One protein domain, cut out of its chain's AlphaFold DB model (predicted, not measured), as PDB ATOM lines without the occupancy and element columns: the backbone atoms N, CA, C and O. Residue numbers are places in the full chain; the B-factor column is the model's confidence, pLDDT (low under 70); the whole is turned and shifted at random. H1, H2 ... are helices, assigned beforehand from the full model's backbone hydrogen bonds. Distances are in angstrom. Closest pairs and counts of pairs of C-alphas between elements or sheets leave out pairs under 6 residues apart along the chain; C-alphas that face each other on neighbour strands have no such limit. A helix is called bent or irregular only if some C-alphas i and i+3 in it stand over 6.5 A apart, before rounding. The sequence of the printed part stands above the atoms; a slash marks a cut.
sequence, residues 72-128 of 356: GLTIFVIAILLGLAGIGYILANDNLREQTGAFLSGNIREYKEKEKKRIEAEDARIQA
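Overview. This is residues 72 to 128 of the 356 residues of an uncharacterized protein of Myxococcales bacterium (UniProt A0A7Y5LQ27). The three helices make an open zigzag: the long helix H1 leads to a corner, the short H2 turns off steeply there, and the long H3 folds back from the far end of H2 in a narrow V. Residues 72 to 86 of H1 and 116 to 128 of H3 stick out as two arms, one at each end, and these arms make the length. The printed part has 57 residues with three named helices in the order H1, H2, H3 and no named strand; its class is all helix. The whole is extended, with a radius of gyration of the C-alphas of 17.0 A and spans of 58 by 24 by 12 A.

Arrangement. H1, residues 72 to 92, and H2, residues 94 to 104, touch only at the corner by their tight link, which is the one residue Asn 93. H1 touches H2 with residues 90 to 91 alone, and their closest C-alphas are those of Leu 91 and Arg 97, 5.2 A apart. The two run opposite ways at a steep tilt of 68 degrees, only just short of about perpendicular. H3, residues 108 to 128, forms a helical hairpin with H2 after a tight link of 3 residues. H3 touches H2 with residues 108 to 111 alone; the closest C-alphas are those of Ala 102 and Ile 108, 4.9 A apart. H2 and H3 run opposite ways at a shallow tilt of 32 degrees, only just short of steep. H1 and H3 are apart. In H1, H2 and H3 every O i to N i+4 pair is within hydrogen-bond range.

Along the chain. H1 runs from Gly 72 to Ala 92 and is 30.0 A long from first to last C-alpha; its C-alpha 72 is at (-29.862, 23.319, -4.269). H2 runs from Asp 94, with its C-alpha at (-45.230, -7.270, 1.573), to Leu 104, and is 15.3 A long. H3 runs from Ile 108 to Ala 128 and is 29.8 A long; its C-alpha 128 is at (-42.261, -33.574, 7.848). H1, H2 and H3 are not bent.

Size, cuts and confidence. The two C-alphas farthest apart are those of Gly 72 and Ala 128, at 59.5 A, which are also the first and last printed. The printed part has no cut, and no link is long. Residues 72 to 86 and residues 116 to 128 stand free. The mean pLDDT of the printed part is 73.7; that of H1 is 69, of H2 69 and of H3 81. The model's confidence is under 70 at 20 residues, among them residues 72 to 75, 90 to 92 and 98 to 102.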
ATOM      1  N   GLY A  72     -29.307  23.672  -5.586       53.53
ATOM      2  CA  GLY A  72     -29.862  23.319  -4.269       53.53
ATOM      3  C   GLY A  72     -31.254  22.685  -4.367       53.53
ATOM      4  O   GLY A  72     -31.547  21.698  -3.696       53.53
ATOM      5  N   LEU A  73     -32.079  23.194  -5.287       63.00
ATOM      6  CA  LEU A  73     -33.400  22.642  -5.585       63.00
ATOM      7  C   LEU A  73     -33.297  21.272  -6.279       63.00
ATOM      8  O   LEU A  73     -34.073  20.376  -5.978       63.00
ATOM      9  N   THR A  74     -32.298  21.073  -7.141       61.91
ATOM     10  CA  THR A  74     -32.044  19.799  -7.832       61.91
ATOM     11  C   THR A  74     -31.601  18.722  -6.842       61.91
ATOM     12  O   THR A  74     -32.128  17.616  -6.877       61.91
ATOM     13  N   ILE A  75     -30.699  19.044  -5.908       68.69
ATOM     14  CA  ILE A  75     -30.277  18.115  -4.847       68.69
ATOM     15  C   ILE A  75     -31.461  17.756  -3.940       68.69
ATOM     16  O   ILE A  75     -31.651  16.587  -3.609       68.69
ATOM     17  N   PHE A  76     -32.302  18.732  -3.589       71.81
ATOM     18  CA  PHE A  76     -33.501  18.501  -2.784       71.81
ATOM     19  C   PHE A  76     -34.532  17.615  -3.505       71.81
ATOM     20  O   PHE A  76     -35.058  16.671  -2.918       71.81
ATOM     21  N   VAL A  77     -34.773  17.853  -4.798       75.50
ATOM     22  CA  VAL A  77     -35.675  17.032  -5.622       75.50
ATOM     23  C   VAL A  77     -35.134  15.611  -5.793       75.50
ATOM     24  O   VAL A  77     -35.900  14.660  -5.673       75.50
ATOM     25  N   ILE A  78     -33.824  15.434  -5.998       73.62
ATOM     26  CA  ILE A  78     -33.195  14.105  -6.070       73.62
ATOM     27  C   ILE A  78     -33.339  13.364  -4.736       73.62
ATOM     28  O   ILE A  78     -33.694  12.186  -4.734       73.62
ATOM     29  N   ALA A  79     -33.135  14.037  -3.601       71.25
ATOM     30  CA  ALA A  79     -33.321  13.432  -2.283       71.25
ATOM     31  C   ALA A  79     -34.780  12.999  -2.042       71.25
ATOM     32  O   ALA A  79     -35.018  11.903  -1.532       71.25
ATOM     33  N   ILE A  80     -35.758  13.806  -2.469       76.44
ATOM     34  CA  ILE A  80     -37.184  13.446  -2.407       76.44
ATOM     35  C   ILE A  80     -37.487  12.254  -3.316       76.44
ATOM     36  O   ILE A  80     -38.174  11.331  -2.888       76.44
ATOM     37  N   LEU A  81     -36.968  12.236  -4.545       69.44
ATOM     38  CA  LEU A  81     -37.186  11.133  -5.482       69.44
ATOM     39  C   LEU A  81     -36.577   9.823  -4.973       69.44
ATOM     40  O   LEU A  81     -37.229   8.787  -5.060       69.44
ATOM     41  N   LEU A  82     -35.380   9.863  -4.382       72.62
ATOM     42  CA  LEU A  82     -34.765   8.697  -3.742       72.62
ATOM     43  C   LEU A  82     -35.556   8.242  -2.508       72.62
ATOM     44  O   LEU A  82     -35.748   7.042  -2.315       72.62
ATOM     45  N   GLY A  83     -36.077   9.180  -1.709       73.06
ATOM     46  CA  GLY A  83     -36.956   8.877  -0.579       73.06
ATOM     47  C   GLY A  83     -38.269   8.216  -1.011       73.06
ATOM     48  O   GLY A  83     -38.659   7.193  -0.454       73.06
ATOM     49  N   LEU A  84     -38.921   8.746  -2.050       73.50
ATOM     50  CA  LEU A  84     -40.147   8.181  -2.620       73.50
ATOM     51  C   LEU A  84     -39.900   6.825  -3.286       73.50
ATOM     52  O   LEU A  84     -40.728   5.929  -3.142       73.50
ATOM     53  N   ALA A  85     -38.763   6.642  -3.961       68.25
ATOM     54  CA  ALA A  85     -38.364   5.350  -4.514       68.25
ATOM     55  C   ALA A  85     -38.122   4.313  -3.404       68.25
ATOM     56  O   ALA A  85     -38.575   3.176  -3.521       68.25
ATOM     57  N   GLY A  86     -37.484   4.712  -2.299       66.56
ATOM     58  CA  GLY A  86     -37.297   3.865  -1.119       66.56
ATOM     59  C   GLY A  86     -38.619   3.471  -0.453       66.56
ATOM     60  O   GLY A  86     -38.837   2.298  -0.159       66.56
ATOM     61  N   ILE A  87     -39.545   4.422  -0.283       72.00
ATOM     62  CA  ILE A  87     -40.891   4.150   0.248       72.00
ATOM     63  C   ILE A  87     -41.681   3.252  -0.713       72.00
ATOM     64  O   ILE A  87     -42.315   2.295  -0.275       72.00
ATOM     65  N   GLY A  88     -41.607   3.509  -2.020       62.12
ATOM     66  CA  GLY A  88     -42.236   2.681  -3.048       62.12
ATOM     67  C   GLY A  88     -41.725   1.239  -3.025       62.12
ATOM     68  O   GLY A  88     -42.523   0.309  -3.090       62.12
ATOM     69  N   TYR A  89     -40.417   1.045  -2.840       70.00
ATOM     70  CA  TYR A  89     -39.806  -0.278  -2.699       70.00
ATOM     71  C   TYR A  89     -40.274  -1.013  -1.435       70.00
ATOM     72  O   TYR A  89     -40.618  -2.193  -1.496       70.00
ATOM     73  N   ILE A  90     -40.352  -0.313  -0.298       65.75
ATOM     74  CA  ILE A  90     -40.866  -0.876   0.961       65.75
ATOM     75  C   ILE A  90     -42.343  -1.267   0.825       65.75
ATOM     76  O   ILE A  90     -42.737  -2.324   1.306       65.75
ATOM     77  N   LEU A  91     -43.163  -0.450   0.157       65.44
ATOM     78  CA  LEU A  91     -44.589  -0.727  -0.042       65.44
ATOM     79  C   LEU A  91     -44.858  -1.856  -1.048       65.44
ATOM     80  O   LEU A  91     -45.895  -2.512  -0.937       65.44
ATOM     81  N   ALA A  92     -43.950  -2.076  -2.003       65.75
ATOM     82  CA  ALA A  92     -44.051  -3.122  -3.020       65.75
ATOM     83  C   ALA A  92     -43.643  -4.517  -2.516       65.75
ATOM     84  O   ALA A  92     -43.987  -5.515  -3.145       65.75
ATOM     85  N   ASN A  93     -42.919  -4.606  -1.398       70.31
ATOM     86  CA  ASN A  93     -42.539  -5.872  -0.778       70.31
ATOM     87  C   ASN A  93     -43.360  -6.087   0.498       70.31
ATOM     88  O   ASN A  93     -43.141  -5.412   1.505       70.31
ATOM     89  N   ASP A  94     -44.295  -7.039   0.467       71.38
ATOM     90  CA  ASP A  94     -45.230  -7.270   1.573       71.38
ATOM     91  C   ASP A  94     -44.524  -7.540   2.917       71.38
ATOM     92  O   ASP A  94     -44.971  -7.028   3.944       71.38
ATOM     93  N   ASN A  95     -43.372  -8.229   2.914       69.62
ATOM     94  CA  ASN A  95     -42.565  -8.461   4.123       69.62
ATOM     95  C   ASN A  95     -41.990  -7.144   4.687       69.62
ATOM     96  O   ASN A  95     -42.052  -6.910   5.894       69.62
ATOM     97  N   LEU A  96     -41.453  -6.261   3.833       68.50
ATOM     98  CA  LEU A  96     -40.878  -4.975   4.265       68.50
ATOM     99  C   LEU A  96     -41.958  -3.992   4.726       68.50
ATOM    100  O   LEU A  96     -41.743  -3.250   5.688       68.50
ATOM    101  N   ARG A  97     -43.128  -4.000   4.081       71.75
ATOM    102  CA  ARG A  97     -44.281  -3.195   4.493       71.75
ATOM    103  C   ARG A  97     -44.772  -3.602   5.880       71.75
ATOM    104  O   ARG A  97     -45.006  -2.732   6.719       71.75
ATOM    105  N   GLU A  98     -44.897  -4.902   6.134       69.56
ATOM    106  CA  GLU A  98     -45.340  -5.426   7.428       69.56
ATOM    107  C   GLU A  98     -44.311  -5.145   8.537       69.56
ATOM    108  O   GLU A  98     -44.671  -4.659   9.611       69.56
ATOM    109  N   GLN A  99     -43.019  -5.321   8.245       66.75
ATOM    110  CA  GLN A  99     -41.924  -5.005   9.165       66.75
ATOM    111  C   GLN A  99     -41.849  -3.504   9.501       66.75
ATOM    112  O   GLN A  99     -41.656  -3.133  10.661       66.75
ATOM    113  N   THR A 100     -42.041  -2.628   8.507       67.25
ATOM    114  CA  THR A 100     -42.031  -1.165   8.692       67.25
ATOM    115  C   THR A 100     -43.268  -0.693   9.457       67.25
ATOM    116  O   THR A 100     -43.156   0.145  10.350       67.25
ATOM    117  N   GLY A 101     -44.439  -1.279   9.190       68.25
ATOM    118  CA  GLY A 101     -45.656  -1.023   9.963       68.25
ATOM    119  C   GLY A 101     -45.533  -1.467  11.425       68.25
ATOM    120  O   GLY A 101     -45.956  -0.745  12.329       68.25
ATOM    121  N   ALA A 102     -44.891  -2.610  11.688       67.75
ATOM    122  CA  ALA A 102     -44.628  -3.093  13.044       67.75
ATOM    123  C   ALA A 102     -43.582  -2.246  13.791       67.75
ATOM    124  O   ALA A 102     -43.689  -2.049  15.002       67.75
ATOM    125  N   PHE A 103     -42.585  -1.714  13.077       70.88
ATOM    126  CA  PHE A 103     -41.602  -0.783  13.632       70.88
ATOM    127  C   PHE A 103     -42.240   0.564  14.011       70.88
ATOM    128  O   PHE A 103     -42.042   1.041  15.126       70.88
ATOM    129  N   LEU A 104     -43.062   1.141  13.126       69.88
ATOM    130  CA  LEU A 104     -43.732   2.430  13.346       69.88
ATOM    131  C   LEU A 104     -44.829   2.379  14.422       69.88
ATOM    132  O   LEU A 104     -45.089   3.383  15.078       69.88
ATOM    133  N   SER A 105     -45.458   1.219  14.624       75.75
ATOM    134  CA  SER A 105     -46.488   1.006  15.654       75.75
ATOM    135  C   SER A 105     -45.930   0.603  17.025       75.75
ATOM    136  O   SER A 105     -46.699   0.454  17.969       75.75
ATOM    137  N   GLY A 106     -44.609   0.417  17.157       69.19
ATOM    138  CA  GLY A 106     -43.970  -0.016  18.407       69.19
ATOM    139  C   GLY A 106     -44.123  -1.511  18.728       69.19
ATOM    140  O   GLY A 106     -43.575  -1.981  19.723       69.19
ATOM    141  N   ASN A 107     -44.783  -2.287  17.862       76.12
ATOM    142  CA  ASN A 107     -45.097  -3.708  18.065       76.12
ATOM    143  C   ASN A 107     -44.102  -4.661  17.379       76.12
ATOM    144  O   ASN A 107     -44.425  -5.806  17.057       76.12
ATOM    145  N   ILE A 108     -42.853  -4.231  17.175       74.19
ATOM    146  CA  ILE A 108     -41.831  -5.043  16.495       74.19
ATOM    147  C   ILE A 108     -41.551  -6.382  17.193       74.19
ATOM    148  O   ILE A 108     -41.146  -7.347  16.545       74.19
ATOM    149  N   ARG A 109     -41.789  -6.464  18.509       72.62
ATOM    150  CA  ARG A 109     -41.682  -7.712  19.272       72.62
ATOM    151  C   ARG A 109     -42.738  -8.730  18.836       72.62
ATOM    152  O   ARG A 109     -42.382  -9.872  18.572       72.62
ATOM    153  N   GLU A 110     -43.992  -8.309  18.682       77.00
ATOM    154  CA  GLU A 110     -45.081  -9.176  18.213       77.00
ATOM    155  C   GLU A 110     -44.858  -9.634  16.768       77.00
ATOM    156  O   GLU A 110     -45.115 -10.791  16.441       77.00
ATOM    157  N   TYR A 111     -44.330  -8.758  15.905       76.88
ATOM    158  CA  TYR A 111     -43.954  -9.124  14.535       76.88
ATOM    159  C   TYR A 111     -42.829 -10.165  14.510       76.88
ATOM    160  O   TYR A 111     -42.964 -11.187  13.846       76.88
ATOM    161  N   LYS A 112     -41.756  -9.972  15.292       77.12
ATOM    162  CA  LYS A 112     -40.672 -10.963  15.406       77.12
ATOM    163  C   LYS A 112     -41.160 -12.303  15.967       77.12
ATOM    164  O   LYS A 112     -40.694 -13.345  15.520       77.12
ATOM    165  N   GLU A 113     -42.094 -12.294  16.919       81.94
ATOM    166  CA  GLU A 113     -42.701 -13.520  17.456       81.94
ATOM    167  C   GLU A 113     -43.595 -14.231  16.425       81.94
ATOM    168  O   GLU A 113     -43.546 -15.457  16.324       81.94
ATOM    169  N   LYS A 114     -44.375 -13.489  15.626       80.25
ATOM    170  CA  LYS A 114     -45.147 -14.050  14.500       80.25
ATOM    171  C   LYS A 114     -44.239 -14.627  13.418       80.25
ATOM    172  O   LYS A 114     -44.490 -15.735  12.953       80.25
ATOM    173  N   GLU A 115     -43.176 -13.913  13.068       80.69
ATOM    174  CA  GLU A 115     -42.204 -14.351  12.071       80.69
ATOM    175  C   GLU A 115     -41.474 -15.614  12.526       80.69
ATOM    176  O   GLU A 115     -41.386 -16.583  11.778       80.69
ATOM    177  N   LYS A 116     -41.047 -15.660  13.793       82.75
ATOM    178  CA  LYS A 116     -40.465 -16.864  14.390       82.75
ATOM    179  C   LYS A 116     -41.421 -18.056  14.298       82.75
ATOM    180  O   LYS A 116     -41.005 -19.119  13.859       82.75
ATOM    181  N   LYS A 117     -42.703 -17.877  14.640       85.69
ATOM    182  CA  LYS A 117     -43.714 -18.941  14.509       85.69
ATOM    183  C   LYS A 117     -43.922 -19.382  13.058       85.69
ATOM    184  O   LYS A 117     -44.157 -20.562  12.821       85.69
ATOM    185  N   ARG A 118     -43.850 -18.457  12.092       83.56
ATOM    186  CA  ARG A 118     -43.946 -18.772  10.658       83.56
ATOM    187  C   ARG A 118     -42.764 -19.626  10.208       83.56
ATOM    188  O   ARG A 118     -42.990 -20.655   9.582       83.56
ATOM    189  N   ILE A 119     -41.547 -19.227  10.575       81.56
ATOM    190  CA  ILE A 119     -40.318 -19.971  10.273       81.56
ATOM    191  C   ILE A 119     -40.359 -21.353  10.933       81.56
ATOM    192  O   ILE A 119     -40.163 -22.348  10.251       81.56
ATOM    193  N   GLU A 120     -40.715 -21.445  12.218       84.56
ATOM    194  CA  GLU A 120     -40.844 -22.729  12.927       84.56
ATOM    195  C   GLU A 120     -41.880 -23.658  12.273       84.56
ATOM    196  O   GLU A 120     -41.656 -24.864  12.169       84.56
ATOM    197  N   ALA A 121     -43.011 -23.118  11.808       85.31
ATOM    198  CA  ALA A 121     -44.027 -23.893  11.101       85.31
ATOM    199  C   ALA A 121     -43.559 -24.339   9.706       85.31
ATOM    200  O   ALA A 121     -43.850 -25.465   9.292       85.31
ATOM    201  N   GLU A 122     -42.838 -23.481   8.981       83.94
ATOM    202  CA  GLU A 122     -42.259 -23.820   7.680       83.94
ATOM    203  C   GLU A 122     -41.170 -24.888   7.823       83.94
ATOM    204  O   GLU A 122     -41.216 -25.885   7.104       83.94
ATOM    205  N   ASP A 123     -40.280 -24.757   8.806       82.94
ATOM    206  CA  ASP A 123     -39.257 -25.749   9.136       82.94
ATOM    207  C   ASP A 123     -39.884 -27.080   9.554       82.94
ATOM    208  O   ASP A 123     -39.474 -28.133   9.068       82.94
ATOM    209  N   ALA A 124     -40.920 -27.064  10.399       83.75
ATOM    210  CA  ALA A 124     -41.636 -28.278  10.789       83.75
ATOM    211  C   ALA A 124     -42.293 -28.966   9.582       83.75
ATOM    212  O   ALA A 124     -42.265 -30.195   9.479       83.75
ATOM    213  N   ARG A 125     -42.849 -28.187   8.644       84.19
ATOM    214  CA  ARG A 125     -43.407 -28.711   7.391       84.19
ATOM    215  C   ARG A 125     -42.315 -29.315   6.514       84.19
ATOM    216  O   ARG A 125     -42.474 -30.440   6.057       84.19
ATOM    217  N   ILE A 126     -41.201 -28.614   6.314       83.50
ATOM    218  CA  ILE A 126     -40.060 -29.123   5.546       83.50
ATOM    219  C   ILE A 126     -39.538 -30.412   6.186       83.50
ATOM    220  O   ILE A 126     -39.351 -31.407   5.496       83.50
ATOM    221  N   GLN A 127     -39.372 -30.455   7.504       81.94
ATOM    222  CA  GLN A 127     -38.942 -31.663   8.207       81.94
ATOM    223  C   GLN A 127     -39.938 -32.814   8.091       81.94
ATOM    224  O   GLN A 127     -39.512 -33.963   8.057       81.94
ATOM    225  N   ALA A 128     -41.246 -32.546   8.065       81.38
ATOM    226  CA  ALA A 128     -42.261 -33.574   7.848       81.38
ATOM    227  C   ALA A 128     -42.204 -34.128   6.419       81.38
ATOM    228  O   ALA A 128     -42.294 -35.339   6.221       81.38
TER     229      ALA A 128